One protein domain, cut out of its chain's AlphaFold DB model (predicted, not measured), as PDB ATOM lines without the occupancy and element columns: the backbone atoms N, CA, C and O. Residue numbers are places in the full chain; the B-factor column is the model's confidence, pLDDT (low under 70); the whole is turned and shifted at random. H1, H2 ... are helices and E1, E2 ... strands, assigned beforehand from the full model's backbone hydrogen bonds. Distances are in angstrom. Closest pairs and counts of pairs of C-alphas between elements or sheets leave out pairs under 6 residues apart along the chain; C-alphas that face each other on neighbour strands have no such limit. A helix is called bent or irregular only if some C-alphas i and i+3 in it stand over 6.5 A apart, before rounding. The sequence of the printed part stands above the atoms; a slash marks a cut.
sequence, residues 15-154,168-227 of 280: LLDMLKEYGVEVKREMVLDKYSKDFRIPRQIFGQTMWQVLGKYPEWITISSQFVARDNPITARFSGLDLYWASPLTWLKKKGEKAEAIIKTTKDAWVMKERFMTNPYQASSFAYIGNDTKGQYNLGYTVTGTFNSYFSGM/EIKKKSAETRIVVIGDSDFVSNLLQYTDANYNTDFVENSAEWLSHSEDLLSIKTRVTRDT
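Overview. This is residues 15 to 154 and 168 to 227 of the 280 residues of an uncharacterized protein of Spirochaetes bacterium (UniProt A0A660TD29). Two small three-stranded sheets follow one another along an elongated body, and the long helix H4 bridges them, meeting E5 of one sheet and E10 of the other. The long hairpin of E3 and E4 reaches to one end with H2 packed on E4, while H1 packs on the short pair E1 and E6. The 200 printed residues hold five named helices and ten strands, in the order H1, E1 to E8, H2, E9, E10, H3, H4, H5; the sheets E3-E4-E5, E7-E9-E10, E1-E6 and E2-E8 are antiparallel. The class is mixed, with 99 residues in named elements, under half; the whole is compact, radius of gyration of the C-alphas 18.6 A, spanning 61 by 39 by 33 A.

Arrangement. H1, residues 15 to 21, comes closest to E1, residues 24 to 26, at the C-alphas of Leu 19 and Glu 25, 6.5 A apart. E1 neighbours E6, residues 89 to 91; N 25 and O 90 are 2.9 A apart, within hydrogen-bond range, as are N 32 and O 110, 2.9 A, between E2, residues 30 to 32, and E8, residues 110 to 112. E3, residues 36 to 45, E4, residues 48 to 63, and E5, residues 81 to 84, form a twisted meander, each strand the antiparallel neighbour of the one before, with N 41 and O 52 at 2.9 A and N 61 and O 83 at 2.9 A. E4 bends by 89 degrees at residue 58. E7, residues 98 to 104, and E10, residues 176 to 181, are edge strands beside E9, residues 138 to 145, with N 100 and O 142 at 2.9 A and N 143 and O 178 at 2.8 A. H2, residues 120 to 126, is on the meander's sheet at a height of 6.9 A over the sheet; its closest C-alphas to E4 are Ala 123 and Tyr 57, 5.4 A. H3, residues 191 to 194, only grazes that sheet. H4, residues 198 to 211, only grazes both three-stranded sheets; its closest C-alphas are Asn 199 to Leu 81 of E5, 5.2 A, and Leu 210 to Arg 177 of E10, 6.4 A. H5, residues 214 to 217, is close to H4 but not clearly touching: C-alphas 217 and 209, 7.4 A. Every O i to N i+4 pair is within range in H1 and H4; irregular H2, C-alphas 121 and 124 being 7.9 A apart, has 0 of 3, but 3 of 4 O i to N i+3 pairs; H3 and H5 are too short.

Along the chain. H1 begins at C-alpha 15 (-45.550, -38.346, -32.601). E3 measures 27.0 A, E4 31.7 A, E9 20.1 A and H4 19.9 A. H5 ends at C-alpha 217 (-21.860, -25.578, -23.600).

Size, cuts and confidence. The farthest C-alphas, Phe 46 and Glu 168, are 63.8 A apart. Residues 155 to 167 are not printed; C-alphas 154 and 168 are 10.3 A apart. The links E4 to E5 and H2 to E9 are long. Residues 127 to 128 and 213 to 227 have pLDDT under 70.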
ATOM      1  N   LEU A  15     -46.512 -39.258 -33.212       93.56
ATOM      2  CA  LEU A  15     -45.550 -38.346 -32.601       93.56
ATOM      3  C   LEU A  15     -45.592 -38.419 -31.069       93.56
ATOM      4  O   LEU A  15     -44.545 -38.519 -30.434       93.56
ATOM      5  N   LEU A  16     -46.787 -38.389 -30.468       95.25
ATOM      6  CA  LEU A  16     -46.918 -38.497 -29.012       95.25
ATOM      7  C   LEU A  16     -46.488 -39.875 -28.504       95.25
ATOM      8  O   LEU A  16     -45.872 -39.968 -27.445       95.25
ATOM      9  N   ASP A  17     -46.780 -40.927 -29.267       94.56
ATOM     10  CA  ASP A  17     -46.354 -42.287 -28.941       94.56
ATOM     11  C   ASP A  17     -44.821 -42.420 -29.019       94.56
ATOM     12  O   ASP A  17     -44.207 -43.002 -28.124       94.56
ATOM     13  N   MET A  18     -44.188 -41.797 -30.020       94.44
ATOM     14  CA  MET A  18     -42.730 -41.724 -30.148       94.44
ATOM     15  C   MET A  18     -42.087 -40.973 -28.973       94.44
ATOM     16  O   MET A  18     -41.140 -41.472 -28.367       94.44
ATOM     17  N   LEU A  19     -42.608 -39.796 -28.612       95.38
ATOM     18  CA  LEU A  19     -42.108 -39.023 -27.468       95.38
ATOM     19  C   LEU A  19     -42.243 -39.804 -26.156       95.38
ATOM     20  O   LEU A  19     -41.315 -39.811 -25.342       95.38
ATOM     21  N   LYS A  20     -43.366 -40.510 -25.979       94.88
ATOM     22  CA  LYS A  20     -43.600 -41.374 -24.820       94.88
ATOM     23  C   LYS A  20     -42.578 -42.504 -24.750       94.88
ATOM     24  O   LYS A  20     -42.092 -42.810 -23.657       94.88
ATOM     25  N   GLU A  21     -42.212 -43.092 -25.889       93.31
ATOM     26  CA  GLU A  21     -41.176 -44.123 -25.934       93.31
ATOM     27  C   GLU A  21     -39.790 -43.571 -25.581       93.31
ATOM     28  O   GLU A  21     -39.057 -44.207 -24.825       93.31
ATOM     29  N   TYR A  22     -39.495 -42.335 -25.987       94.12
ATOM     30  CA  TYR A  22     -38.294 -41.593 -25.574       94.12
ATOM     31  C   TYR A  22     -38.384 -41.013 -24.149       94.12
ATOM     32  O   TYR A  22     -37.484 -40.307 -23.694       94.12
ATOM     33  N   GLY A  23     -39.448 -41.349 -23.414       95.00
ATOM     34  CA  GLY A  23     -39.598 -41.102 -21.985       95.00
ATOM     35  C   GLY A  23     -40.371 -39.836 -21.615       95.00
ATOM     36  O   GLY A  23     -40.604 -39.622 -20.428       95.00
ATOM     37  N   VAL A  24     -40.820 -39.022 -22.572       97.12
ATOM     38  CA  VAL A  24     -41.624 -37.820 -22.292       97.12
ATOM     39  C   VAL A  24     -43.075 -38.055 -22.690       97.12
ATOM     40  O   VAL A  24     -43.419 -38.115 -23.866       97.12
ATOM     41  N   GLU A  25     -43.958 -38.148 -21.702       97.38
ATOM     42  CA  GLU A  25     -45.395 -38.227 -21.940       97.38
ATOM     43  C   GLU A  25     -46.014 -36.828 -21.986       97.38
ATOM     44  O   GLU A  25     -46.008 -36.104 -20.988       97.38
ATOM     45  N   VAL A  26     -46.605 -36.484 -23.131       97.38
ATOM     46  CA  VAL A  26     -47.483 -35.319 -23.281       97.38
ATOM     47  C   VAL A  26     -48.895 -35.732 -22.863       97.38
ATOM     48  O   VAL A  26     -49.527 -36.573 -23.511       97.38
ATOM     49  N   LYS A  27     -49.395 -35.190 -21.750       96.06
ATOM     50  CA  LYS A  27     -50.748 -35.499 -21.273       96.06
ATOM     51  C   LYS A  27     -51.784 -34.820 -22.170       96.06
ATOM     52  O   LYS A  27     -51.618 -33.672 -22.556       96.06
ATOM     53  N   ARG A  28     -52.898 -35.507 -22.447       95.00
ATOM     54  CA  ARG A  28     -54.056 -34.954 -23.182       95.00
ATOM     55  C   ARG A  28     -54.941 -34.115 -22.258       95.00
ATOM     56  O   ARG A  28     -56.116 -34.416 -22.048       95.00
ATOM     57  N   GLU A  29     -54.320 -33.113 -21.662       94.31
ATOM     58  CA  GLU A  29     -54.884 -32.177 -20.697       94.31
ATOM     59  C   GLU A  29     -54.416 -30.774 -21.090       94.31
ATOM     60  O   GLU A  29     -53.408 -30.626 -21.784       94.31
ATOM     61  N   MET A  30     -55.137 -29.753 -20.647       94.38
ATOM     62  CA  MET A  30     -54.789 -28.356 -20.895       94.38
ATOM     63  C   MET A  30     -54.442 -27.697 -19.568       94.38
ATOM     64  O   MET A  30     -55.214 -27.788 -18.613       94.38
ATOM     65  N   VAL A  31     -53.273 -27.071 -19.497       95.56
ATOM     66  CA  VAL A  31     -52.795 -26.391 -18.294       95.56
ATOM     67  C   VAL A  31     -53.307 -24.957 -18.278       95.56
ATOM     68  O   VAL A  31     -53.378 -24.293 -19.308       95.56
ATOM     69  N   LEU A  32     -53.651 -24.480 -17.087       95.00
ATOM     70  CA  LEU A  32     -54.058 -23.110 -16.826       95.00
ATOM     71  C   LEU A  32     -53.239 -22.552 -15.667       95.00
ATOM     72  O   LEU A  32     -52.911 -23.273 -14.724       95.00
ATOM     73  N   ASP A  33     -52.933 -21.260 -15.711       94.31
ATOM     74  CA  ASP A  33     -52.177 -20.589 -14.658       94.31
ATOM     75  C   ASP A  33     -52.742 -19.194 -14.351       94.31
ATOM     76  O   ASP A  33     -53.221 -18.461 -15.218       94.31
ATOM     77  N   LYS A  34     -52.643 -18.782 -13.083       90.81
ATOM     78  CA  LYS A  34     -52.926 -17.400 -12.671       90.81
ATOM     79  C   LYS A  34     -51.901 -16.420 -13.227       90.81
ATOM     80  O   LYS A  34     -52.194 -15.228 -13.335       90.81
ATOM     81  N   TYR A  35     -50.684 -16.886 -13.498       92.19
ATOM     82  CA  TYR A  35     -49.663 -16.087 -14.159       92.19
ATOM     83  C   TYR A  35     -49.775 -16.268 -15.677       92.19
ATOM     84  O   TYR A  35     -49.115 -17.106 -16.281       92.19
ATOM     85  N   SER A  36     -50.670 -15.479 -16.265       92.75
ATOM     86  CA  SER A  36     -51.079 -15.582 -17.665       92.75
ATOM     87  C   SER A  36     -51.114 -14.227 -18.367       92.75
ATOM     88  O   SER A  36     -51.100 -13.155 -17.735       92.75
ATOM     89  N   LYS A  37     -51.162 -14.266 -19.699       91.06
ATOM     90  CA  LYS A  37     -51.339 -13.081 -20.537       91.06
ATOM     91  C   LYS A  37     -52.779 -12.597 -20.545       91.06
ATOM     92  O   LYS A  37     -53.722 -13.307 -20.201       91.06
ATOM     93  N   ASP A  38     -52.924 -11.328 -20.913       89.62
ATOM     94  CA  ASP A  38     -54.240 -10.790 -21.221       89.62
ATOM     95  C   ASP A  38     -54.606 -11.172 -22.652       89.62
ATOM     96  O   ASP A  38     -53.782 -11.019 -23.556       89.62
ATOM     97  N   PHE A  39     -55.840 -11.612 -22.867       88.88
ATOM     98  CA  PHE A  39     -56.347 -11.838 -24.213       88.88
ATOM     99  C   PHE A  39     -56.757 -10.505 -24.835       88.88
ATOM    100  O   PHE A  39     -57.523  -9.732 -24.244       88.88
ATOM    101  N   ARG A  40     -56.233 -10.223 -26.028       88.56
ATOM    102  CA  ARG A  40     -56.454  -8.963 -26.742       88.56
ATOM    103  C   ARG A  40     -56.979  -9.250 -28.136       88.56
ATOM    104  O   ARG A  40     -56.469 -10.125 -28.825       88.56
ATOM    105  N   ILE A  41     -57.993  -8.499 -28.547       86.94
ATOM    106  CA  ILE A  41     -58.620  -8.635 -29.863       86.94
ATOM    107  C   ILE A  41     -58.409  -7.326 -30.626       86.94
ATOM    108  O   ILE A  41     -58.706  -6.263 -30.067       86.94
ATOM    109  N   PRO A  42     -57.925  -7.370 -31.879       86.00
ATOM    110  CA  PRO A  42     -57.830  -6.170 -32.691       86.00
ATOM    111  C   PRO A  42     -59.242  -5.723 -33.098       86.00
ATOM    112  O   PRO A  42     -60.065  -6.516 -33.559       86.00
ATOM    113  N   ARG A  43     -59.540  -4.439 -32.916       87.69
ATOM    114  CA  ARG A  43     -60.807  -3.785 -33.264       87.69
ATOM    115  C   ARG A  43     -60.513  -2.587 -34.149       87.69
ATOM    116  O   ARG A  43     -59.670  -1.767 -33.806       87.69
ATOM    117  N   GLN A  44     -61.245  -2.453 -35.249       88.62
ATOM    118  CA  GLN A  44     -61.171  -1.260 -36.082       88.62
ATOM    119  C   GLN A  44     -62.136  -0.201 -35.543       88.62
ATOM    120  O   GLN A  44     -63.342  -0.435 -35.485       88.62
ATOM    121  N   ILE A  45     -61.608   0.951 -35.140       87.62
ATOM    122  CA  ILE A  45     -62.374   2.090 -34.625       87.62
ATOM    123  C   ILE A  45     -61.890   3.333 -35.379       87.62
ATOM    124  O   ILE A  45     -60.701   3.627 -35.381       87.62
ATOM    125  N   PHE A  46     -62.798   4.027 -36.073       88.69
ATOM    126  CA  PHE A  46     -62.484   5.215 -36.892       88.69
ATOM    127  C   PHE A  46     -61.297   5.034 -37.863       88.69
ATOM    128  O   PHE A  46     -60.474   5.927 -38.030       88.69
ATOM    129  N   GLY A  47     -61.177   3.865 -38.500       88.62
ATOM    130  CA  GLY A  47     -60.079   3.597 -39.440       88.62
ATOM    131  C   GLY A  47     -58.722   3.299 -38.782       88.62
ATOM    132  O   GLY A  47     -57.761   3.038 -39.500       88.62
ATOM    133  N   GLN A  48     -58.646   3.254 -37.448       87.88
ATOM    134  CA  GLN A  48     -57.463   2.839 -36.694       87.88
ATOM    135  C   GLN A  48     -57.685   1.483 -36.014       87.88
ATOM    136  O   GLN A  48     -58.785   1.176 -35.549       87.88
ATOM    137  N   THR A  49     -56.633   0.666 -35.932       85.69
ATOM    138  CA  THR A  49     -56.665  -0.603 -35.194       85.69
ATOM    139  C   THR A  49     -56.341  -0.354 -33.724       85.69
ATOM    140  O   THR A  49     -55.248   0.088 -33.383       85.69
ATOM    141  N   MET A  50     -57.292  -0.663 -32.847       85.00
ATOM    142  CA  MET A  50     -57.152  -0.593 -31.395       85.00
ATOM    143  C   MET A  50     -57.271  -1.984 -30.773       85.00
ATOM    144  O   MET A  50     -57.990  -2.846 -31.274       85.00
ATOM    145  N   TRP A  51     -56.604  -2.205 -29.643       86.62
ATOM    146  CA  TRP A  51     -56.685  -3.466 -28.907       86.62
ATOM    147  C   TRP A  51     -57.792  -3.417 -27.855       86.62
ATOM    148  O   TRP A  51     -57.709  -2.653 -26.896       86.62
ATOM    149  N   GLN A  52     -58.806  -4.272 -27.989       88.19
ATOM    150  CA  GLN A  52     -59.745  -4.546 -26.904       88.19
ATOM    151  C   GLN A  52     -59.145  -5.609 -25.982       88.19
ATOM    152  O   GLN A  52     -58.904  -6.737 -26.412       88.19
ATOM    153  N   VAL A  53     -58.932  -5.266 -24.712       87.06
ATOM    154  CA  VAL A  53     -58.412  -6.188 -23.691       87.06
ATOM    155  C   VAL A  53     -59.584  -6.860 -22.976       87.06
ATOM    156  O   VAL A  53     -60.393  -6.176 -22.354       87.06
ATOM    157  N   LEU A  54     -59.682  -8.191 -23.054       87.44
ATOM    158  CA  LEU A  54     -60.713  -8.965 -22.346       87.44
ATOM    159  C   LEU A  54     -60.309  -9.329 -20.908       87.44
ATOM    160  O   LEU A  54     -61.158  -9.697 -20.102       87.44
ATOM    161  N   GLY A  55     -59.023  -9.190 -20.580       88.19
ATOM    162  CA  GLY A  55     -58.450  -9.529 -19.280       88.19
ATOM    163  C   GLY A  55     -57.605 -10.800 -19.333       88.19
ATOM    164  O   GLY A  55     -57.288 -11.299 -20.413       88.19
ATOM    165  N   LYS A  56     -57.214 -11.295 -18.153       90.69
ATOM    166  CA  LYS A  56     -56.352 -12.475 -17.997       90.69
ATOM    167  C   LYS A  56     -57.016 -13.723 -18.567       90.69
ATOM    168  O   LYS A  56     -58.150 -14.020 -18.207       90.69
ATOM    169  N   TYR A  57     -56.275 -14.460 -19.388       93.31
ATOM    170  CA  TYR A  57     -56.721 -15.695 -20.021       93.31
ATOM    171  C   TYR A  57     -55.822 -16.854 -19.568       93.31
ATOM    172  O   TYR A  57     -54.714 -16.990 -20.085       93.31
ATOM    173  N   PRO A  58     -56.229 -17.625 -18.537       93.56
ATOM    174  CA  PRO A  58     -55.354 -18.570 -17.839       93.56
ATOM    175  C   PRO A  58     -54.699 -19.658 -18.699       93.56
ATOM    176  O   PRO A  58     -53.642 -20.154 -18.320       93.56
ATOM    177  N   GLU A  59     -55.284 -20.009 -19.840       93.31
ATOM    178  CA  GLU A  59     -54.731 -20.957 -20.816       93.31
ATOM    179  C   GLU A  59     -53.528 -20.400 -21.593       93.31
ATOM    180  O   GLU A  59     -52.772 -21.161 -22.199       93.31
ATOM    181  N   TRP A  60     -53.348 -19.076 -21.605       95.00
ATOM    182  CA  TRP A  60     -52.174 -18.406 -22.167       95.00
ATOM    183  C   TRP A  60     -51.179 -18.121 -21.049       95.00
ATOM    184  O   TRP A  60     -51.170 -17.048 -20.439       95.00
ATOM    185  N   ILE A  61     -50.370 -19.128 -20.744       96.06
ATOM    186  CA  ILE A  61     -49.475 -19.149 -19.592       96.06
ATOM    187  C   ILE A  61     -48.240 -18.308 -19.901       96.06
ATOM    188  O   ILE A  61     -47.580 -18.522 -20.912       96.06
ATOM    189  N   THR A  62     -47.878 -17.408 -18.987       95.38
ATOM    190  CA  THR A  62     -46.598 -16.699 -19.040       95.38
ATOM    191  C   THR A  62     -45.633 -17.348 -18.060       95.38
ATOM    192  O   THR A  62     -45.963 -17.591 -16.904       95.38
ATOM    193  N   ILE A  63     -44.403 -17.587 -18.489       95.50
ATOM    194  CA  ILE A  63     -43.333 -18.161 -17.680       95.50
ATOM    195  C   ILE A  63     -42.323 -17.064 -17.351       95.50
ATOM    196  O   ILE A  63     -41.875 -16.304 -18.205       95.50
ATOM    197  N   SER A  64     -41.945 -16.995 -16.076       90.69
ATOM    198  CA  SER A  64     -40.897 -16.099 -15.570       90.69
ATOM    199  C   SER A  64     -39.654 -16.897 -15.174       90.69
ATOM    200  O   SER A  64     -39.745 -18.085 -14.868       90.69
ATOM    201  N   SER A  65     -38.493 -16.237 -15.094       90.00
ATOM    202  CA  SER A  65     -37.185 -16.857 -14.783       90.00
ATOM    203  C   SER A  65     -37.101 -17.608 -13.440       90.00
ATOM    204  O   SER A  65     -36.121 -18.287 -13.128       90.00
ATOM    205  N   GLN A  66     -38.095 -17.432 -12.573       90.88
ATOM    206  CA  GLN A  66     -38.229 -18.137 -11.295       90.88
ATOM    207  C   GLN A  66     -38.811 -19.551 -11.449       90.88
ATOM    208  O   GLN A  66     -38.760 -20.321 -10.492       90.88
ATOM    209  N   PHE A  67     -39.363 -19.891 -12.617       94.94
ATOM    210  CA  PHE A  67     -39.954 -21.200 -12.906       94.94
ATOM    211  C   PHE A  67     -39.245 -21.945 -14.042       94.94
ATOM    212  O   PHE A  67     -39.818 -22.851 -14.646       94.94
ATOM    213  N   VAL A  68     -37.990 -21.584 -14.305       94.94
ATOM    214  CA  VAL A  68     -37.129 -22.264 -15.277       94.94
ATOM    215  C   VAL A  68     -35.874 -22.813 -14.608       94.94
ATOM    216  O   VAL A  68     -35.482 -22.353 -13.531       94.94
ATOM    217  N   ALA A  69     -35.240 -23.795 -15.245       93.38
ATOM    218  CA  ALA A  69     -33.961 -24.338 -14.799       93.38
ATOM    219  C   ALA A  69     -32.829 -23.336 -15.075       93.38
ATOM    220  O   ALA A  69     -32.385 -23.166 -16.204       93.38
ATOM    221  N   ARG A  70     -32.350 -22.630 -14.051       86.62
ATOM    222  CA  ARG A  70     -31.356 -21.553 -14.242       86.62
ATOM    223  C   ARG A  70     -29.975 -22.048 -14.661       86.62
ATOM    224  O   ARG A  70     -29.232 -21.290 -15.274       86.62
ATOM    225  N   ASP A  71     -29.668 -23.297 -14.337       85.88
ATOM    226  CA  ASP A  71     -28.384 -23.921 -14.649       85.88
ATOM    227  C   ASP A  71     -28.385 -24.568 -16.044       85.88
ATOM    228  O   ASP A  71     -27.323 -24.877 -16.585       85.88
ATOM    229  N   ASN A  72     -29.562 -24.728 -16.660       88.38
ATOM    230  CA  ASN A  72     -29.672 -25.248 -18.014       88.38
ATOM    231  C   ASN A  72     -29.297 -24.155 -19.037       88.38
ATOM    232  O   ASN A  72     -29.864 -23.056 -18.977       88.38
ATOM    233  N   PRO A  73     -28.401 -24.425 -20.008       87.69
ATOM    234  CA  PRO A  73     -27.959 -23.428 -20.985       87.69
ATOM    235  C   PRO A  73     -29.084 -22.774 -21.796       87.69
ATOM    236  O   PRO A  73     -28.963 -21.597 -22.131       87.69
ATOM    237  N   ILE A  74     -30.181 -23.494 -22.068       90.94
ATOM    238  CA  ILE A  74     -31.340 -22.962 -22.805       90.94
ATOM    239  C   ILE A  74     -31.987 -21.806 -22.030       90.94
ATOM    240  O   ILE A  74     -32.424 -20.814 -22.609       90.94
ATOM    241  N   THR A  75     -32.041 -21.919 -20.703       91.12
ATOM    242  CA  THR A  75     -32.773 -21.007 -19.812       91.12
ATOM    243  C   THR A  75     -31.863 -20.177 -18.899       91.12
ATOM    244  O   THR A  75     -32.352 -19.417 -18.062       91.12
ATOM    245  N   ALA A  76     -30.542 -20.238 -19.083       84.56
ATOM    246  CA  ALA A  76     -29.568 -19.453 -18.318       84.56
ATOM    247  C   ALA A  76     -29.704 -17.935 -18.549       84.56
ATOM    248  O   ALA A  76     -29.452 -17.134 -17.645       84.56
ATOM    249  N   ARG A  77     -30.137 -17.529 -19.753       80.12
ATOM    250  CA  ARG A  77     -30.405 -16.129 -20.135       80.12
ATOM    251  C   ARG A  77     -31.877 -15.893 -20.464       80.12
ATOM    252  O   ARG A  77     -32.210 -15.212 -21.426       80.12
ATOM    253  N   PHE A  78     -32.757 -16.500 -19.677       87.75
ATOM    254  CA  PHE A  78     -34.185 -16.525 -19.963       87.75
ATOM    255  C   PHE A  78     -34.824 -15.128 -19.944       87.75
ATOM    256  O   PHE A  78     -34.926 -14.498 -18.888       87.75
ATOM    257  N   SER A  79     -35.290 -14.672 -21.108       86.44
ATOM    258  CA  SER A  79     -35.999 -13.401 -21.282       86.44
ATOM    259  C   SER A  79     -37.496 -13.522 -20.987       86.44
ATOM    260  O   SER A  79     -38.105 -12.552 -20.535       86.44
ATOM    261  N   GLY A  80     -38.085 -14.705 -21.156       90.50
ATOM    262  CA  GLY A  80     -39.501 -15.003 -20.948       90.50
ATOM    263  C   GLY A  80     -39.934 -16.164 -21.841       90.50
ATOM    264  O   GLY A  80     -39.205 -16.544 -22.751       90.50
ATOM    265  N   LEU A  81     -41.114 -16.727 -21.588       95.69
ATOM    266  CA  LEU A  81     -41.764 -17.664 -22.505       95.69
ATOM    267  C   LEU A  81     -43.266 -17.611 -22.267       95.69
ATOM    268  O   LEU A  81     -43.699 -17.734 -21.126       95.69
ATOM    269  N   ASP A  82     -44.045 -17.442 -23.321       96.69
ATOM    270  CA  ASP A  82     -45.487 -17.624 -23.285       96.69
ATOM    271  C   ASP A  82     -45.850 -18.907 -24.007       96.69
ATOM    272  O   ASP A  82     -45.324 -19.175 -25.083       96.69
ATOM    273  N   LEU A  83     -46.781 -19.660 -23.443       97.56
ATOM    274  CA  LEU A  83     -47.326 -20.864 -24.051       97.56
ATOM    275  C   LEU A  83     -48.840 -20.689 -24.223       97.56
ATOM    276  O   LEU A  83     -49.502 -20.100 -23.362       97.56
ATOM    277  N   TYR A  84     -49.381 -21.164 -25.340       95.25
ATOM    278  CA  TYR A  84     -50.763 -20.981 -25.765       95.25
ATOM    279  C   TYR A  84     -51.484 -22.333 -25.828       95.25
ATOM    280  O   TYR A  84     -51.370 -23.065 -26.804       95.25
ATOM    281  N   TRP A  85     -52.287 -22.625 -24.796       95.19
ATOM    282  CA  TRP A  85     -52.991 -23.909 -24.635       95.19
ATOM    283  C   TRP A  85     -52.054 -25.110 -24.423       95.19
ATOM    284  O   TRP A  85     -52.273 -26.200 -24.951       95.19
ATOM    285  N   ALA A  86     -51.035 -24.925 -23.584       97.25
ATOM    286  CA  ALA A  86     -50.041 -25.949 -23.296       97.25
ATOM    287  C   ALA A  86     -50.614 -27.199 -22.602       97.25
ATOM    288  O   ALA A  86     -51.460 -27.123 -21.705       97.25
ATOM    289  N   SER A  87     -50.044 -28.353 -22.939       97.50
ATOM    290  CA  SER A  87     -50.244 -29.631 -22.263       97.50
ATOM    291  C   SER A  87     -49.152 -29.916 -21.225       97.50
ATOM    292  O   SER A  87     -47.977 -29.606 -21.448       97.50
ATOM    293  N   PRO A  88     -49.489 -30.555 -20.085       97.75
ATOM    294  CA  PRO A  88     -48.495 -30.891 -19.081       97.75
ATOM    295  C   PRO A  88     -47.647 -32.088 -19.523       97.75
ATOM    296  O   PRO A  88     -48.141 -33.062 -20.097       97.75
ATOM    297  N   LEU A  89     -46.358 -32.030 -19.196       98.50
ATOM    298  CA  LEU A  89     -45.372 -33.056 -19.516       98.50
ATOM    299  C   LEU A  89     -45.003 -33.885 -18.283       98.50
ATOM    300  O   LEU A  89     -44.780 -33.358 -17.188       98.50
ATOM    301  N   THR A  90     -44.877 -35.197 -18.472       97.69
ATOM    302  CA  THR A  90     -44.416 -36.139 -17.442       97.69
ATOM    303  C   THR A  90     -43.209 -36.924 -17.937       97.69
ATOM    304  O   THR A  90     -43.235 -37.494 -19.023       97.69
ATOM    305  N   TRP A  91     -42.160 -36.990 -17.117       96.31
ATOM    306  CA  TRP A  91     -41.011 -37.852 -17.369       96.31
ATOM    307  C   TRP A  91     -41.288 -39.282 -16.888       96.31
ATOM    308  O   TRP A  91     -41.622 -39.493 -15.722       96.31
ATOM    309  N   LEU A  92     -41.111 -40.265 -17.769       94.38
ATOM    310  CA  LEU A  92     -41.383 -41.686 -17.527       94.38
ATOM    311  C   LEU A  92     -40.134 -42.508 -17.161       94.38
ATOM    312  O   LEU A  92     -40.166 -43.723 -17.306       94.38
ATOM    313  N   LYS A  93     -39.047 -41.861 -16.709       81.69
ATOM    314  CA  LYS A  93     -37.764 -42.463 -16.276       81.69
ATOM    315  C   LYS A  93     -37.380 -43.758 -17.006       81.69
ATOM    316  O   LYS A  93     -37.697 -44.861 -16.566       81.69
ATOM    317  N   LYS A  94     -36.606 -43.612 -18.079       80.06
ATOM    318  CA  LYS A  94     -36.026 -44.723 -18.843       80.06
ATOM    319  C   LYS A  94     -34.581 -45.034 -18.381       80.06
ATOM    320  O   LYS A  94     -34.046 -44.362 -17.493       80.06
ATOM    321  N   LYS A  95     -34.001 -46.146 -18.861       77.25
ATOM    322  CA  LYS A  95     -32.656 -46.616 -18.471       77.25
ATOM    323  C   LYS A  95     -31.597 -46.025 -19.407       77.25
ATOM    324  O   LYS A  95     -31.430 -46.515 -20.518       77.25
ATOM    325  N   GLY A  96     -30.784 -45.109 -18.882       78.44
ATOM    326  CA  GLY A  96     -29.620 -44.550 -19.581       78.44
ATOM    327  C   GLY A  96     -29.810 -43.105 -20.040       78.44
ATOM    328  O   GLY A  96     -28.824 -42.433 -20.314       78.44
ATOM    329  N   GLU A  97     -31.043 -42.605 -20.045       89.50
ATOM    330  CA  GLU A  97     -31.382 -41.225 -20.371       89.50
ATOM    331  C   GLU A  97     -31.470 -40.350 -19.112       89.50
ATOM    332  O   GLU A  97     -31.981 -40.756 -18.061       89.50
ATOM    333  N   LYS A  98     -31.005 -39.108 -19.228       91.75
ATOM    334  CA  LYS A  98     -31.145 -38.063 -18.212       91.75
ATOM    335  C   LYS A  98     -32.149 -37.034 -18.704       91.75
ATOM    336  O   LYS A  98     -31.986 -36.496 -19.796       91.75
ATOM    337  N   ALA A  99     -33.149 -36.737 -17.881       94.38
ATOM    338  CA  ALA A  99     -34.136 -35.708 -18.167       94.38
ATOM    339  C   ALA A  99     -34.088 -34.595 -17.121       94.38
ATOM    340  O   ALA A  99     -33.984 -34.859 -15.923       94.38
ATOM    341  N   GLU A 100     -34.227 -33.360 -17.584       95.31
ATOM    342  CA  GLU A 100     -34.339 -32.167 -16.754       95.31
ATOM    343  C   GLU A 100     -35.590 -31.388 -17.166       95.31
ATOM    344  O   GLU A 100     -35.821 -31.129 -18.347       95.31
ATOM    345  N   ALA A 101     -36.418 -31.023 -16.186       97.12
ATOM    346  CA  ALA A 101     -37.563 -30.151 -16.413       97.12
ATOM    347  C   ALA A 101     -37.086 -28.695 -16.471       97.12
ATOM    348  O   ALA A 101     -36.753 -28.117 -15.432       97.12
ATOM    349  N   ILE A 102     -37.088 -28.105 -17.665       96.81
ATOM    350  CA  ILE A 102     -36.546 -26.760 -17.909       96.81
ATOM    351  C   ILE A 102     -37.579 -25.645 -17.751       96.81
ATOM    352  O   ILE A 102     -37.200 -24.508 -17.484       96.81
ATOM    353  N   ILE A 103     -38.872 -25.959 -17.875       97.69
ATOM    354  CA  ILE A 103     -39.974 -24.993 -17.783       97.69
ATOM    355  C   ILE A 103     -41.081 -25.572 -16.912       97.69
ATOM    356  O   ILE A 103     -41.529 -26.706 -17.123       97.69
ATOM    357  N   LYS A 104     -41.556 -24.775 -15.955       98.12
ATOM    358  CA  LYS A 104     -42.663 -25.123 -15.063       98.12
ATOM    359  C   LYS A 104     -43.650 -23.972 -14.948       98.12
ATOM    360  O   LYS A 104     -43.278 -22.807 -15.060       98.12
ATOM    361  N   THR A 105     -44.900 -24.299 -14.654       97.69
ATOM    362  CA  THR A 105     -45.901 -23.313 -14.239       97.69
ATOM    363  C   THR A 105     -45.563 -22.705 -12.878       97.69
ATOM    364  O   THR A 105     -44.636 -23.130 -12.173       97.69
ATOM    365  N   THR A 106     -46.388 -21.761 -12.431       95.44
ATOM    366  CA  THR A 106     -46.454 -21.406 -11.017       95.44
ATOM    367  C   THR A 106     -47.026 -22.556 -10.178       95.44
ATOM    368  O   THR A 106     -47.484 -23.577 -10.693       95.44
ATOM    369  N   LYS A 107     -47.002 -22.393  -8.850       93.88
ATOM    370  CA  LYS A 107     -47.652 -23.318  -7.903       93.88
ATOM    371  C   LYS A 107     -49.171 -23.121  -7.807       93.88
ATOM    372  O   LYS A 107     -49.830 -23.856  -7.077       93.88
ATOM    373  N   ASP A 108     -49.701 -22.093  -8.464       91.81
ATOM    374  CA  ASP A 108     -51.126 -21.771  -8.481       91.81
ATOM    375  C   ASP A 108     -51.815 -22.232  -9.776       91.81
ATOM    376  O   ASP A 108     -52.949 -21.825 -10.018       91.81
ATOM    377  N   ALA A 109     -51.148 -23.063 -10.584       94.88
ATOM    378  CA  ALA A 109     -51.687 -23.628 -11.815       94.88
ATOM    379  C   ALA A 109     -52.639 -24.803 -11.552       94.88
ATOM    380  O   ALA A 109     -52.635 -25.397 -10.473       94.88
ATOM    381  N   TRP A 110     -53.452 -25.140 -12.547       95.12
ATOM    382  CA  TRP A 110     -54.396 -26.260 -12.532       95.12
ATOM    383  C   TRP A 110     -54.559 -26.833 -13.943       95.12
ATOM    384  O   TRP A 110     -54.018 -26.284 -14.903       95.12
ATOM    385  N   VAL A 111     -55.275 -27.953 -14.081       94.69
ATOM    386  CA  VAL A 111     -55.476 -28.610 -15.381       94.69
ATOM    387  C   VAL A 111     -56.946 -28.856 -15.688       94.69
ATOM    388  O   VAL A 111     -57.726 -29.281 -14.838       94.69
ATOM    389  N   MET A 112     -57.320 -28.647 -16.947       92.25
ATOM    390  CA  MET A 112     -58.560 -29.158 -17.522       92.25
ATOM    391  C   MET A 112     -58.282 -30.517 -18.159       92.25
ATOM    392  O   MET A 112     -57.491 -30.629 -19.095       92.25
ATOM    393  N   LYS A 113     -58.943 -31.560 -17.655       91.75
ATOM    394  CA  LYS A 113     -58.820 -32.930 -18.186       91.75
ATOM    395  C   LYS A 113     -59.876 -33.260 -19.233       91.75
ATOM    396  O   LYS A 113     -59.681 -34.155 -20.052       91.75
ATOM    397  N   GLU A 114     -61.011 -32.574 -19.170       87.56
ATOM    398  CA  GLU A 114     -62.190 -32.777 -20.007       87.56
ATOM    399  C   GLU A 114     -62.931 -31.452 -20.177       87.56
ATOM    400  O   GLU A 114     -62.680 -30.510 -19.426       87.56
ATOM    401  N   ARG A 115     -63.864 -31.402 -21.140       84.62
ATOM    402  CA  ARG A 115     -64.701 -30.224 -21.427       84.62
ATOM    403  C   ARG A 115     -63.859 -28.948 -21.544       84.62
ATOM    404  O   ARG A 115     -64.053 -28.001 -20.790       84.62
ATOM    405  N   PHE A 116     -62.909 -28.951 -22.476       88.75
ATOM    406  CA  PHE A 116     -61.991 -27.836 -22.693       88.75
ATOM    407  C   PHE A 116     -62.760 -26.567 -23.071       88.75
ATOM    408  O   PHE A 116     -63.214 -26.399 -24.203       88.75
ATOM    409  N   MET A 117     -62.929 -25.679 -22.097       86.88
ATOM    410  CA  MET A 117     -63.527 -24.372 -22.305       86.88
ATOM    411  C   MET A 117     -62.415 -23.417 -22.713       86.88
ATOM    412  O   MET A 117     -61.542 -23.134 -21.909       86.88
ATOM    413  N   THR A 118     -62.454 -22.932 -23.951       88.75
ATOM    414  CA  THR A 118     -61.426 -22.037 -24.510       88.75
ATOM    415  C   THR A 118     -61.988 -20.674 -24.907       88.75
ATOM    416  O   THR A 118     -61.369 -19.918 -25.651       88.75
ATOM    417  N   ASN A 119     -63.200 -20.342 -24.452       89.19
ATOM    418  CA  ASN A 119     -63.830 -19.069 -24.779       89.19
ATOM    419  C   ASN A 119     -63.227 -17.935 -23.923       89.19
ATOM    420  O   ASN A 119     -63.519 -17.875 -22.725       89.19
ATOM    421  N   PRO A 120     -62.478 -16.980 -24.508       88.50
ATOM    422  CA  PRO A 120     -61.816 -15.921 -23.746       88.50
ATOM    423  C   PRO A 120     -62.798 -14.941 -23.088       88.50
ATOM    424  O   PRO A 120     -62.456 -14.297 -22.102       88.50
ATOM    425  N   TYR A 121     -64.046 -14.853 -23.562       88.06
ATOM    426  CA  TYR A 121     -65.083 -14.037 -22.914       88.06
ATOM    427  C   TYR A 121     -65.575 -14.632 -21.586       88.06
ATOM    428  O   TYR A 121     -66.263 -13.951 -20.829       88.06
ATOM    429  N   GLN A 122     -65.238 -15.891 -21.295       85.50
ATOM    430  CA  GLN A 122     -65.590 -16.589 -20.054       85.50
ATOM    431  C   GLN A 122     -64.375 -16.794 -19.134       85.50
ATOM    432  O   GLN A 122     -64.477 -17.500 -18.132       85.50
ATOM    433  N   ALA A 123     -63.240 -16.156 -19.440       80.62
ATOM    434  CA  ALA A 123     -61.966 -16.376 -18.758       80.62
ATOM    435  C   ALA A 123     -62.015 -16.137 -17.239       80.62
ATOM    436  O   ALA A 123     -61.355 -16.838 -16.471       80.62
ATOM    437  N   SER A 124     -62.830 -15.180 -16.783       76.44
ATOM    438  CA  SER A 124     -63.008 -14.885 -15.356       76.44
ATOM    439  C   SER A 124     -63.563 -16.074 -14.569       76.44
ATOM    440  O   SER A 124     -63.196 -16.263 -13.409       76.44
ATOM    441  N   SER A 125     -64.384 -16.915 -15.200       78.38
ATOM    442  CA  SER A 125     -64.934 -18.125 -14.589       78.38
ATOM    443  C   SER A 125     -63.869 -19.209 -14.399       78.38
ATOM    444  O   SER A 125     -63.963 -19.994 -13.458       78.38
ATOM    445  N   PHE A 126     -62.824 -19.244 -15.237       76.81
ATOM    446  CA  PHE A 126     -61.812 -20.309 -15.213       76.81
ATOM    447  C   PHE A 126     -60.954 -20.298 -13.955       76.81
ATOM    448  O   PHE A 126     -60.537 -21.361 -13.507       76.81
ATOM    449  N   ALA A 127     -60.763 -19.135 -13.326       68.25
ATOM    450  CA  ALA A 127     -60.026 -19.016 -12.067       68.25
ATOM    451  C   ALA A 127     -60.679 -19.767 -10.886       68.25
ATOM    452  O   ALA A 127     -60.032 -19.947  -9.851       68.25
ATOM    453  N   TYR A 128     -61.945 -20.176 -11.029       69.00
ATOM    454  CA  TYR A 128     -62.712 -20.916 -10.025       69.00
ATOM    455  C   TYR A 128     -62.881 -22.405 -10.369       69.00
ATOM    456  O   TYR A 128     -63.428 -23.159  -9.565       69.00
ATOM    457  N   ILE A 129     -62.405 -22.839 -11.540       70.88
ATOM    458  CA  ILE A 129     -62.487 -24.223 -12.020       70.88
ATOM    459  C   ILE A 129     -61.158 -24.928 -11.719       70.88
ATOM    460  O   ILE A 129     -60.098 -24.327 -11.845       70.88
ATOM    461  N   GLY A 130     -61.193 -26.206 -11.327       71.69
ATOM    462  CA  GLY A 130     -59.988 -27.040 -11.219       71.69
ATOM    463  C   GLY A 130     -59.162 -26.882  -9.935       71.69
ATOM    464  O   GLY A 130     -58.004 -27.296  -9.916       71.69
ATOM    465  N   ASN A 131     -59.730 -26.323  -8.855       71.12
ATOM    466  CA  ASN A 131     -59.060 -26.207  -7.544       71.12
ATOM    467  C   ASN A 131     -58.558 -27.554  -6.986       71.12
ATOM    468  O   ASN A 131     -57.573 -27.584  -6.252       71.12
ATOM    469  N   ASP A 132     -59.219 -28.657  -7.328       86.12
ATOM    470  CA  ASP A 132     -58.837 -30.029  -6.985       86.12
ATOM    471  C   ASP A 132     -57.537 -30.476  -7.673       86.12
ATOM    472  O   ASP A 132     -56.790 -31.293  -7.140       86.12
ATOM    473  N   THR A 133     -57.233 -29.894  -8.832       92.75
ATOM    474  CA  THR A 133     -56.006 -30.147  -9.599       92.75
ATOM    475  C   THR A 133     -54.959 -29.054  -9.401       92.75
ATOM    476  O   THR A 133     -54.048 -28.895 -10.213       92.75
ATOM    477  N   LYS A 134     -55.058 -28.263  -8.333       93.44
ATOM    478  CA  LYS A 134     -54.083 -27.206  -8.086       93.44
ATOM    479  C   LYS A 134     -52.684 -27.791  -7.866       93.44
ATOM    480  O   LYS A 134     -52.485 -28.652  -7.011       93.44
ATOM    481  N   GLY A 135     -51.695 -27.293  -8.600       94.44
ATOM    482  CA  GLY A 135     -50.334 -27.805  -8.541       94.44
ATOM    483  C   GLY A 135     -49.336 -27.011  -9.374       94.44
ATOM    484  O   GLY A 135     -49.626 -25.934  -9.887       94.44
ATOM    485  N   GLN A 136     -48.127 -27.559  -9.477       96.75
ATOM    486  CA  GLN A 136     -47.098 -27.083 -10.393       96.75
ATOM    487  C   GLN A 136     -46.847 -28.155 -11.451       96.75
ATOM    488  O   GLN A 136     -46.574 -29.307 -11.114       96.75
ATOM    489  N   TYR A 137     -46.906 -27.760 -12.716       98.06
ATOM    490  CA  TYR A 137     -46.825 -28.640 -13.872       98.06
ATOM    491  C   TYR A 137     -45.570 -28.335 -14.682       98.06
ATOM    492  O   TYR A 137     -45.158 -27.180 -14.796       98.06
ATOM    493  N   ASN A 138     -44.948 -29.372 -15.242       98.44
ATOM    494  CA  ASN A 138     -43.828 -29.197 -16.164       98.44
ATOM    495  C   ASN A 138     -44.381 -28.965 -17.569       98.44
ATOM    496  O   ASN A 138     -45.268 -29.701 -17.998       98.44
ATOM    497  N   LEU A 139     -43.839 -27.980 -18.277       98.50
ATOM    498  CA  LEU A 139     -44.242 -27.633 -19.644       98.50
ATOM    499  C   LEU A 139     -43.093 -27.775 -20.648       98.50
ATOM    500  O   LEU A 139     -43.312 -27.661 -21.849       98.50
ATOM    501  N   GLY A 140     -41.875 -28.043 -20.168       98.06
ATOM    502  CA  GLY A 140     -40.714 -28.272 -21.018       98.06
ATOM    503  C   GLY A 140     -39.697 -29.210 -20.379       98.06
ATOM    504  O   GLY A 140     -39.427 -29.105 -19.179       98.06
ATOM    505  N   TYR A 141     -39.125 -30.099 -21.187       97.81
ATOM    506  CA  TYR A 141     -38.067 -31.029 -20.795       97.81
ATOM    507  C   TYR A 141     -36.906 -31.008 -21.785       97.81
ATOM    508  O   TYR A 141     -37.119 -30.977 -22.996       97.81
ATOM    509  N   THR A 142     -35.689 -31.127 -21.263       96.31
ATOM    510  CA  THR A 142     -34.522 -31.587 -22.021       96.31
ATOM    511  C   THR A 142     -34.232 -33.032 -21.655       96.31
ATOM    512  O   THR A 142     -34.207 -33.370 -20.470       96.31
ATOM    513  N   VAL A 143     -33.981 -33.878 -22.649       95.00
ATOM    514  CA  VAL A 143     -33.582 -35.276 -22.465       95.00
ATOM    515  C   VAL A 143     -32.273 -35.514 -23.201       95.00
ATOM    516  O   VAL A 143     -32.122 -35.090 -24.343       95.00
ATOM    517  N   THR A 144     -31.328 -36.174 -22.545       92.94
ATOM    518  CA  THR A 144     -30.004 -36.509 -23.086       92.94
ATOM    519  C   THR A 144     -29.719 -37.987 -22.861       92.94
ATOM    520  O   THR A 144     -30.130 -38.540 -21.838       92.94
ATOM    521  N   GLY A 145     -29.077 -38.641 -23.821       91.81
ATOM    522  CA  GLY A 145     -28.737 -40.057 -23.739       91.81
ATOM    523  C   GLY A 145     -28.748 -40.746 -25.097       91.81
ATOM    524  O   GLY A 145     -28.822 -40.119 -26.155       91.81
ATOM    525  N   THR A 146     -28.746 -42.075 -25.058       92.44
ATOM    526  CA  THR A 146     -28.955 -42.915 -26.239       92.44
ATOM    527  C   THR A 146     -30.365 -43.488 -26.247       92.44
ATOM    528  O   THR A 146     -30.776 -44.083 -25.254       92.44
ATOM    529  N   PHE A 147     -31.051 -43.414 -27.381       92.69
ATOM    530  CA  PHE A 147     -32.439 -43.840 -27.528       92.69
ATOM    531  C   PHE A 147     -32.536 -45.075 -28.418       92.69
ATOM    532  O   PHE A 147     -31.909 -45.143 -29.480       92.69
ATOM    533  N   ASN A 148     -33.351 -46.048 -28.013       92.56
ATOM    534  CA  ASN A 148     -33.792 -47.096 -28.931       92.56
ATOM    535  C   ASN A 148     -34.769 -46.484 -29.933       92.56
ATOM    536  O   ASN A 148     -35.636 -45.708 -29.549       92.56
ATOM    537  N   SER A 149     -34.637 -46.821 -31.211       92.31
ATOM    538  CA  SER A 149     -35.496 -46.250 -32.245       92.31
ATOM    539  C   SER A 149     -36.928 -46.743 -32.083       92.31
ATOM    540  O   SER A 149     -37.171 -47.952 -32.124       92.31
ATOM    541  N   TYR A 150     -37.867 -45.801 -31.975       92.38
ATOM    542  CA  TYR A 150     -39.307 -46.069 -31.973       92.38
ATOM    543  C   TYR A 150     -39.751 -46.851 -33.217       92.38
ATOM    544  O   TYR A 150     -40.659 -47.670 -33.151       92.38
ATOM    545  N   PHE A 151     -39.059 -46.655 -34.342       91.69
ATOM    546  CA  PHE A 151     -39.371 -47.310 -35.610       91.69
ATOM    547  C   PHE A 151     -38.788 -48.726 -35.730       91.69
ATOM    548  O   PHE A 151     -38.942 -49.367 -36.769       91.69
ATOM    549  N   SER A 152     -38.093 -49.236 -34.708       89.69
ATOM    550  CA  SER A 152     -37.500 -50.577 -34.750       89.69
ATOM    551  C   SER A 152     -38.572 -51.644 -34.995       89.69
ATOM    552  O   SER A 152     -39.500 -51.792 -34.208       89.69
ATOM    553  N   GLY A 153     -38.435 -52.403 -36.086       85.25
ATOM    554  CA  GLY A 153     -39.398 -53.441 -36.477       85.25
ATOM    555  C   GLY A 153     -40.610 -52.937 -37.271       85.25
ATOM    556  O   GLY A 153     -41.433 -53.749 -37.684       85.25
ATOM    557  N   MET A 154     -40.716 -51.629 -37.531       89.38
ATOM    558  CA  MET A 154     -41.736 -51.078 -38.425       89.38
ATOM    559  C   MET A 154     -41.332 -51.239 -39.895       89.38
ATOM    560  O   MET A 154     -40.149 -51.303 -40.233       89.38
ATOM    561  N   GLU A 168     -32.125 -50.273 -43.948       84.12
ATOM    562  CA  GLU A 168     -32.338 -50.684 -42.562       84.12
ATOM    563  C   GLU A 168     -32.680 -49.505 -41.655       84.12
ATOM    564  O   GLU A 168     -32.156 -48.399 -41.796       84.12
ATOM    565  N   ILE A 169     -33.548 -49.770 -40.679       85.88
ATOM    566  CA  ILE A 169     -33.867 -48.821 -39.616       85.88
ATOM    567  C   ILE A 169     -32.762 -48.893 -38.567       85.88
ATOM    568  O   ILE A 169     -32.496 -49.948 -37.986       85.88
ATOM    569  N   LYS A 170     -32.144 -47.746 -38.278       88.62
ATOM    570  CA  LYS A 170     -31.167 -47.634 -37.196       88.62
ATOM    571  C   LYS A 170     -31.842 -47.988 -35.868       88.62
ATOM    572  O   LYS A 170     -32.791 -47.325 -35.468       88.62
ATOM    573  N   LYS A 171     -31.347 -49.021 -35.180       90.81
ATOM    574  CA  LYS A 171     -31.951 -49.538 -33.934       90.81
ATOM    575  C   LYS A 171     -31.723 -48.638 -32.721       90.81
ATOM    576  O   LYS A 171     -32.531 -48.641 -31.799       90.81
ATOM    577  N   LYS A 172     -30.620 -47.889 -32.706       91.62
ATOM    578  CA  LYS A 172     -30.203 -47.078 -31.561       91.62
ATOM    579  C   LYS A 172     -29.532 -45.788 -32.018       91.62
ATOM    580  O   LYS A 172     -28.762 -45.808 -32.977       91.62
ATOM    581  N   SER A 173     -29.822 -44.673 -31.358       91.75
ATOM    582  CA  SER A 173     -29.157 -43.397 -31.622       91.75
ATOM    583  C   SER A 173     -27.722 -43.391 -31.079       91.75
ATOM    584  O   SER A 173     -27.359 -44.196 -30.220       91.75
ATOM    585  N   ALA A 174     -26.906 -42.454 -31.568       91.25
ATOM    586  CA  ALA A 174     -25.729 -42.018 -30.813       91.25
ATOM    587  C   ALA A 174     -26.189 -41.245 -29.560       91.25
ATOM    588  O   ALA A 174     -27.396 -41.102 -29.334       91.25
ATOM    589  N   GLU A 175     -25.259 -40.715 -28.769       90.25
ATOM    590  CA  GLU A 175     -25.623 -39.727 -27.750       90.25
ATOM    591  C   GLU A 175     -26.392 -38.581 -28.424       90.25
ATOM    592  O   GLU A 175     -25.984 -38.065 -29.465       90.25
ATOM    593  N   THR A 176     -27.590 -38.294 -27.931       91.44
ATOM    594  CA  THR A 176     -28.562 -37.415 -28.583       91.44
ATOM    595  C   THR A 176     -29.257 -36.573 -27.530       91.44
ATOM    596  O   THR A 176     -29.430 -36.988 -26.383       91.44
ATOM    597  N   ARG A 177     -29.678 -35.379 -27.939       92.69
ATOM    598  CA  ARG A 177     -30.430 -34.451 -27.108       92.69
ATOM    599  C   ARG A 177     -31.795 -34.191 -27.728       92.69
ATOM    600  O   ARG A 177     -31.912 -34.063 -28.943       92.69
ATOM    601  N   ILE A 178     -32.817 -34.106 -26.890       95.06
ATOM    602  CA  ILE A 178     -34.194 -33.813 -27.287       95.06
ATOM    603  C   ILE A 178     -34.707 -32.690 -26.390       95.06
ATOM    604  O   ILE A 178     -34.569 -32.760 -25.170       95.06
ATOM    605  N   VAL A 179     -35.321 -31.672 -26.992       97.00
ATOM    606  CA  VAL A 179     -36.112 -30.659 -26.283       97.00
ATOM    607  C   VAL A 179     -37.579 -30.925 -26.595       97.00
ATOM    608  O   VAL A 179     -37.948 -31.053 -27.759       97.00
ATOM    609  N   VAL A 180     -38.417 -31.016 -25.563       97.69
ATOM    610  CA  VAL A 180     -39.868 -31.181 -25.709       97.69
ATOM    611  C   VAL A 180     -40.557 -30.035 -24.996       97.69
ATOM    612  O   VAL A 180     -40.344 -29.853 -23.798       97.69
ATOM    613  N   ILE A 181     -41.396 -29.298 -25.720       98.06
ATOM    614  CA  ILE A 181     -42.257 -28.237 -25.191       98.06
ATOM    615  C   ILE A 181     -43.703 -28.686 -25.365       98.06
ATOM    616  O   ILE A 181     -44.069 -29.215 -26.412       98.06
ATOM    617  N   GLY A 182     -44.519 -28.511 -24.329       97.12
ATOM    618  CA  GLY A 182     -45.911 -28.964 -24.299       97.12
ATOM    619  C   GLY A 182     -46.873 -28.124 -25.137       97.12
ATOM    620  O   GLY A 182     -48.064 -28.154 -24.864       97.12
ATOM    621  N   ASP A 183     -46.383 -27.351 -26.099       96.88
ATOM    622  CA  ASP A 183     -47.152 -26.332 -26.803       96.88
ATOM    623  C   ASP A 183     -46.767 -26.287 -28.282       96.88
ATOM    624  O   ASP A 183     -45.580 -26.243 -28.614       96.88
ATOM    625  N   SER A 184     -47.760 -26.320 -29.170       93.62
ATOM    626  CA  SER A 184     -47.558 -26.239 -30.622       93.62
ATOM    627  C   SER A 184     -47.540 -24.812 -31.157       93.62
ATOM    628  O   SER A 184     -47.032 -24.573 -32.251       93.62
ATOM    629  N   ASP A 185     -48.099 -23.865 -30.413       94.56
ATOM    630  CA  ASP A 185     -48.484 -22.553 -30.916       94.56
ATOM    631  C   ASP A 185     -47.557 -21.437 -30.428       94.56
ATOM    632  O   ASP A 185     -47.620 -20.319 -30.948       94.56
ATOM    633  N   PHE A 186     -46.656 -21.720 -29.482       95.94
ATOM    634  CA  PHE A 186     -45.766 -20.735 -28.867       95.94
ATOM    635  C   PHE A 186     -44.835 -20.024 -29.859       95.94
ATOM    636  O   PHE A 186     -44.368 -18.929 -29.566       95.94
ATOM    637  N   VAL A 187     -44.595 -20.593 -31.045       94.75
ATOM    638  CA  VAL A 187     -43.800 -19.973 -32.131       94.75
ATOM    639  C   VAL A 187     -44.630 -19.759 -33.403       94.75
ATOM    640  O   VAL A 187     -44.099 -19.616 -34.500       94.75
ATOM    641  N   SER A 188     -45.956 -19.774 -33.283       93.62
ATOM    642  CA  SER A 188     -46.863 -19.558 -34.412       93.62
ATOM    643  C   SER A 188     -47.005 -18.068 -34.758       93.62
ATOM    644  O   SER A 188     -46.409 -17.182 -34.140       93.62
ATOM    645  N   ASN A 189     -47.898 -17.765 -35.705       90.69
ATOM    646  CA  ASN A 189     -48.291 -16.393 -36.037       90.69
ATOM    647  C   ASN A 189     -48.851 -15.604 -34.836       90.69
ATOM    648  O   ASN A 189     -48.944 -14.380 -34.915       90.69
ATOM    649  N   LEU A 190     -49.185 -16.266 -33.720       89.62
ATOM    650  CA  LEU A 190     -49.567 -15.601 -32.473       89.62
ATOM    651  C   LEU A 190     -48.511 -14.608 -31.979       89.62
ATOM    652  O   LEU A 190     -48.895 -13.584 -31.421       89.62
ATOM    653  N   LEU A 191     -47.221 -14.834 -32.256       88.62
ATOM    654  CA  LEU A 191     -46.143 -13.908 -31.880       88.62
ATOM    655  C   LEU A 191     -46.396 -12.465 -32.347       88.62
ATOM    656  O   LEU A 191     -46.079 -11.520 -31.625       88.62
ATOM    657  N   GLN A 192     -47.037 -12.295 -33.509       84.75
ATOM    658  CA  GLN A 192     -47.357 -10.986 -34.092       84.75
ATOM    659  C   GLN A 192     -48.425 -10.219 -33.297       84.75
ATOM    660  O   GLN A 192     -48.533  -9.001 -33.408       84.75
ATOM    661  N   TYR A 193     -49.226 -10.927 -32.499       84.31
ATOM    662  CA  TYR A 193     -50.390 -10.380 -31.802       84.31
ATOM    663  C   TYR A 193     -50.239 -10.386 -30.278       84.31
ATOM    664  O   TYR A 193     -50.958  -9.665 -29.584       84.31
ATOM    665  N   THR A 194     -49.321 -11.188 -29.743       86.75
ATOM    666  CA  THR A 194     -49.137 -11.356 -28.298       86.75
ATOM    667  C   THR A 194     -47.986 -10.540 -27.728       86.75
ATOM    668  O   THR A 194     -47.890 -10.458 -26.503       86.75
ATOM    669  N   ASP A 195     -47.140  -9.927 -28.565       85.88
ATOM    670  CA  ASP A 195     -45.909  -9.243 -28.134       85.88
ATOM    671  C   ASP A 195     -45.019 -10.185 -27.296       85.88
ATOM    672  O   ASP A 195     -44.634  -9.915 -26.154       85.88
ATOM    673  N   ALA A 196     -44.808 -11.394 -27.825       89.69
ATOM    674  CA  ALA A 196     -44.051 -12.470 -27.190       89.69
ATOM    675  C   ALA A 196     -42.740 -12.763 -27.935       89.69
ATOM    676  O   ALA A 196     -42.336 -13.913 -28.044       89.69
ATOM    677  N   ASN A 197     -42.057 -11.727 -28.434       88.12
ATOM    678  CA  ASN A 197     -40.806 -11.871 -29.202       88.12
ATOM    679  C   ASN A 197     -39.722 -12.680 -28.460       88.12
ATOM    680  O   ASN A 197     -38.922 -13.358 -29.091       88.12
ATOM    681  N   TYR A 198     -39.746 -12.694 -27.125       91.12
ATOM    682  CA  TYR A 198     -38.861 -13.528 -26.302       91.12
ATOM    683  C   TYR A 198     -39.043 -15.044 -26.500       91.12
ATOM    684  O   TYR A 198     -38.140 -15.814 -26.181       91.12
ATOM    685  N   ASN A 199     -40.174 -15.504 -27.044       95.06
ATOM    686  CA  ASN A 199     -40.328 -16.904 -27.435       95.06
ATOM    687  C   ASN A 199     -39.332 -17.276 -28.540       95.06
ATOM    688  O   ASN A 199     -38.831 -18.399 -28.551       95.06
ATOM    689  N   THR A 200     -39.003 -16.340 -29.437       92.31
ATOM    690  CA  THR A 200     -37.975 -16.540 -30.462       92.31
ATOM    691  C   THR A 200     -36.597 -16.689 -29.825       92.31
ATOM    692  O   THR A 200     -35.894 -17.632 -30.179       92.31
ATOM    693  N   ASP A 201     -36.255 -15.876 -28.817       91.31
ATOM    694  CA  ASP A 201     -35.004 -16.035 -28.057       91.31
ATOM    695  C   ASP A 201     -34.909 -17.437 -27.427       91.31
ATOM    696  O   ASP A 201     -33.848 -18.062 -27.402       91.31
ATOM    697  N   PHE A 202     -36.016 -17.964 -26.890       94.00
ATOM    698  CA  PHE A 202     -36.046 -19.311 -26.317       94.00
ATOM    699  C   PHE A 202     -35.783 -20.395 -27.377       94.00
ATOM    700  O   PHE A 202     -35.043 -21.351 -27.120       94.00
ATOM    701  N   VAL A 203     -36.364 -20.248 -28.570       94.75
ATOM    702  CA  VAL A 203     -36.139 -21.167 -29.698       94.75
ATOM    703  C   VAL A 203     -34.700 -21.087 -30.190       94.75
ATOM    704  O   VAL A 203     -34.094 -22.130 -30.417       94.75
ATOM    705  N   GLU A 204     -34.135 -19.886 -30.299       91.69
ATOM    706  CA  GLU A 204     -32.736 -19.671 -30.674       91.69
ATOM    707  C   GLU A 204     -31.797 -20.370 -29.684       91.69
ATOM    708  O   GLU A 204     -31.000 -21.215 -30.083       91.69
ATOM    709  N   ASN A 205     -31.977 -20.136 -28.380       90.56
ATOM    710  CA  ASN A 205     -31.196 -20.815 -27.343       90.56
ATOM    711  C   ASN A 205     -31.361 -22.346 -27.391       90.56
ATOM    712  O   ASN A 205     -30.404 -23.085 -27.154       90.56
ATOM    713  N   SER A 206     -32.563 -22.836 -27.712       93.94
ATOM    714  CA  SER A 206     -32.825 -24.272 -27.876       93.94
ATOM    715  C   SER A 206     -32.104 -24.844 -29.098       93.94
ATOM    716  O   SER A 206     -31.484 -25.902 -29.002       93.94
ATOM    717  N   ALA A 207     -32.148 -24.150 -30.237       93.50
ATOM    718  CA  ALA A 207     -31.481 -24.550 -31.473       93.50
ATOM    719  C   ALA A 207     -29.955 -24.522 -31.325       93.50
ATOM    720  O   ALA A 207     -29.269 -25.446 -31.767       93.50
ATOM    721  N   GLU A 208     -29.413 -23.520 -30.638       88.62
ATOM    722  CA  GLU A 208     -28.003 -23.486 -30.270       88.62
ATOM    723  C   GLU A 208     -27.640 -24.685 -29.387       88.62
ATOM    724  O   GLU A 208     -26.712 -25.424 -29.708       88.62
ATOM    725  N   TRP A 209     -28.395 -24.955 -28.319       89.75
ATOM    726  CA  TRP A 209     -28.116 -26.092 -27.436       89.75
ATOM    727  C   TRP A 209     -28.206 -27.451 -28.147       89.75
ATOM    728  O   TRP A 209     -27.425 -28.361 -27.858       89.75
ATOM    729  N   LEU A 210     -29.129 -27.593 -29.098       92.62
ATOM    730  CA  LEU A 210     -29.277 -28.798 -29.915       92.62
ATOM    731  C   LEU A 210     -28.166 -28.963 -30.964       92.62
ATOM    732  O   LEU A 210     -27.876 -30.092 -31.350       92.62
ATOM    733  N   SER A 211     -27.551 -27.870 -31.423       89.06
ATOM    734  CA  SER A 211     -26.533 -27.887 -32.487       89.06
ATOM    735  C   SER A 211     -25.087 -27.911 -31.980       89.06
ATOM    736  O   SER A 211     -24.203 -28.363 -32.706       89.06
ATOM    737  N   HIS A 212     -24.817 -27.448 -30.756       81.00
ATOM    738  CA  HIS A 212     -23.453 -27.361 -30.226       81.00
ATOM    739  C   HIS A 212     -22.906 -28.706 -29.724       81.00
ATOM    740  O   HIS A 212     -23.601 -29.481 -29.058       81.00
ATOM    741  N   SER A 213     -21.606 -28.919 -29.955       66.50
ATOM    742  CA  SER A 213     -20.829 -29.991 -29.331       66.50
ATOM    743  C   SER A 213     -20.752 -29.815 -27.806       66.50
ATOM    744  O   SER A 213     -20.841 -28.702 -27.283       66.50
ATOM    745  N   GLU A 214     -20.608 -30.929 -27.081       61.50
ATOM    746  CA  GLU A 214     -20.582 -30.994 -25.607       61.50
ATOM    747  C   GLU A 214     -19.625 -29.966 -24.957       61.50
ATOM    748  O   GLU A 214     -19.994 -29.328 -23.969       61.50
ATOM    749  N   ASP A 215     -18.446 -29.724 -25.543       55.53
ATOM    750  CA  ASP A 215     -17.394 -28.885 -24.944       55.53
ATOM    751  C   ASP A 215     -17.749 -27.388 -24.854       55.53
ATOM    752  O   ASP A 215     -17.397 -26.719 -23.877       55.53
ATOM    753  N   LEU A 216     -18.491 -26.845 -25.826       58.62
ATOM    754  CA  LEU A 216     -18.788 -25.405 -25.910       58.62
ATOM    755  C   LEU A 216     -19.916 -24.956 -24.969       58.62
ATOM    756  O   LEU A 216     -20.019 -23.775 -24.629       58.62
ATOM    757  N   LEU A 217     -20.748 -25.888 -24.502       58.84
ATOM    758  CA  LEU A 217     -21.860 -25.578 -23.600       58.84
ATOM    759  C   LEU A 217     -21.412 -25.307 -22.164       58.84
ATOM    760  O   LEU A 217     -22.075 -24.554 -21.449       58.84
ATOM    761  N   SER A 218     -20.261 -25.851 -21.760       54.25
ATOM    762  CA  SER A 218     -19.683 -25.648 -20.427       54.25
ATOM    763  C   SER A 218     -19.269 -24.189 -20.156       54.25
ATOM    764  O   SER A 218     -19.242 -23.760 -19.005       54.25
ATOM    765  N   ILE A 219     -19.012 -23.400 -21.208       55.41
ATOM    766  CA  ILE A 219     -18.508 -22.018 -21.121       55.41
ATOM    767  C   ILE A 219     -19.655 -20.986 -21.056       55.41
ATOM    768  O   ILE A 219     -19.473 -19.874 -20.552       55.41
ATOM    769  N   LYS A 220     -20.870 -21.331 -21.512       52.25
ATOM    770  CA  LYS A 220     -21.985 -20.368 -21.649       52.25
ATOM    771  C   LYS A 220     -22.750 -20.083 -20.341       52.25
ATOM    772  O   LYS A 220     -23.581 -19.177 -20.305       52.25
ATOM    773  N   THR A 221     -22.437 -20.768 -19.241       51.97
ATOM    774  CA  THR A 221     -23.132 -20.684 -17.935       51.97
ATOM    775  C   THR A 221     -22.787 -19.454 -17.084       51.97
ATOM    776  O   THR A 221     -23.140 -19.393 -15.904       51.97
ATOM    777  N   ARG A 222     -22.159 -18.406 -17.642       48.59
ATOM    778  CA  ARG A 222     -22.016 -17.131 -16.916       48.59
ATOM    779  C   ARG A 222     -23.383 -16.434 -16.817       48.59
ATOM    780  O   ARG A 222     -23.830 -15.767 -17.749       48.59
ATOM    781  N   VAL A 223     -24.012 -16.629 -15.657       53.62
ATOM    782  CA  VAL A 223     -25.332 -16.149 -15.225       53.62
ATOM    783  C   VAL A 223     -25.538 -14.665 -15.546       53.62
ATOM    784  O   VAL A 223     -24.880 -13.794 -14.980       53.62
ATOM    785  N   THR A 224     -26.505 -14.366 -16.411       50.38
ATOM    786  CA  THR A 224     -27.091 -13.025 -16.521       50.38
ATOM    787  C   THR A 224     -28.205 -12.888 -15.491       50.38
ATOM    788  O   THR A 224     -29.084 -13.742 -15.383       50.38
ATOM    789  N   ARG A 225     -28.171 -11.810 -14.707       49.84
ATOM    790  CA  ARG A 225     -29.200 -11.507 -13.707       49.84
ATOM    791  C   ARG A 225     -30.486 -11.083 -14.419       49.84
ATOM    792  O   ARG A 225     -30.455 -10.129 -15.188       49.84
ATOM    793  N   ASP A 226     -31.600 -11.754 -14.131       53.12
ATOM    794  CA  ASP A 226     -32.922 -11.301 -14.580       53.12
ATOM    795  C   ASP A 226     -33.214  -9.911 -13.986       53.12
ATOM    796  O   ASP A 226     -33.231  -9.739 -12.761       53.12
ATOM    797  N   THR A 227     -33.390  -8.914 -14.853       54.88
ATOM    798  CA  THR A 227     -33.672  -7.517 -14.496       54.88
ATOM    799  C   THR A 227     -35.171  -7.217 -14.418       54.88
ATOM    800  O   THR A 227     -35.554  -6.094 -14.086       54.88
TER     801      THR A 227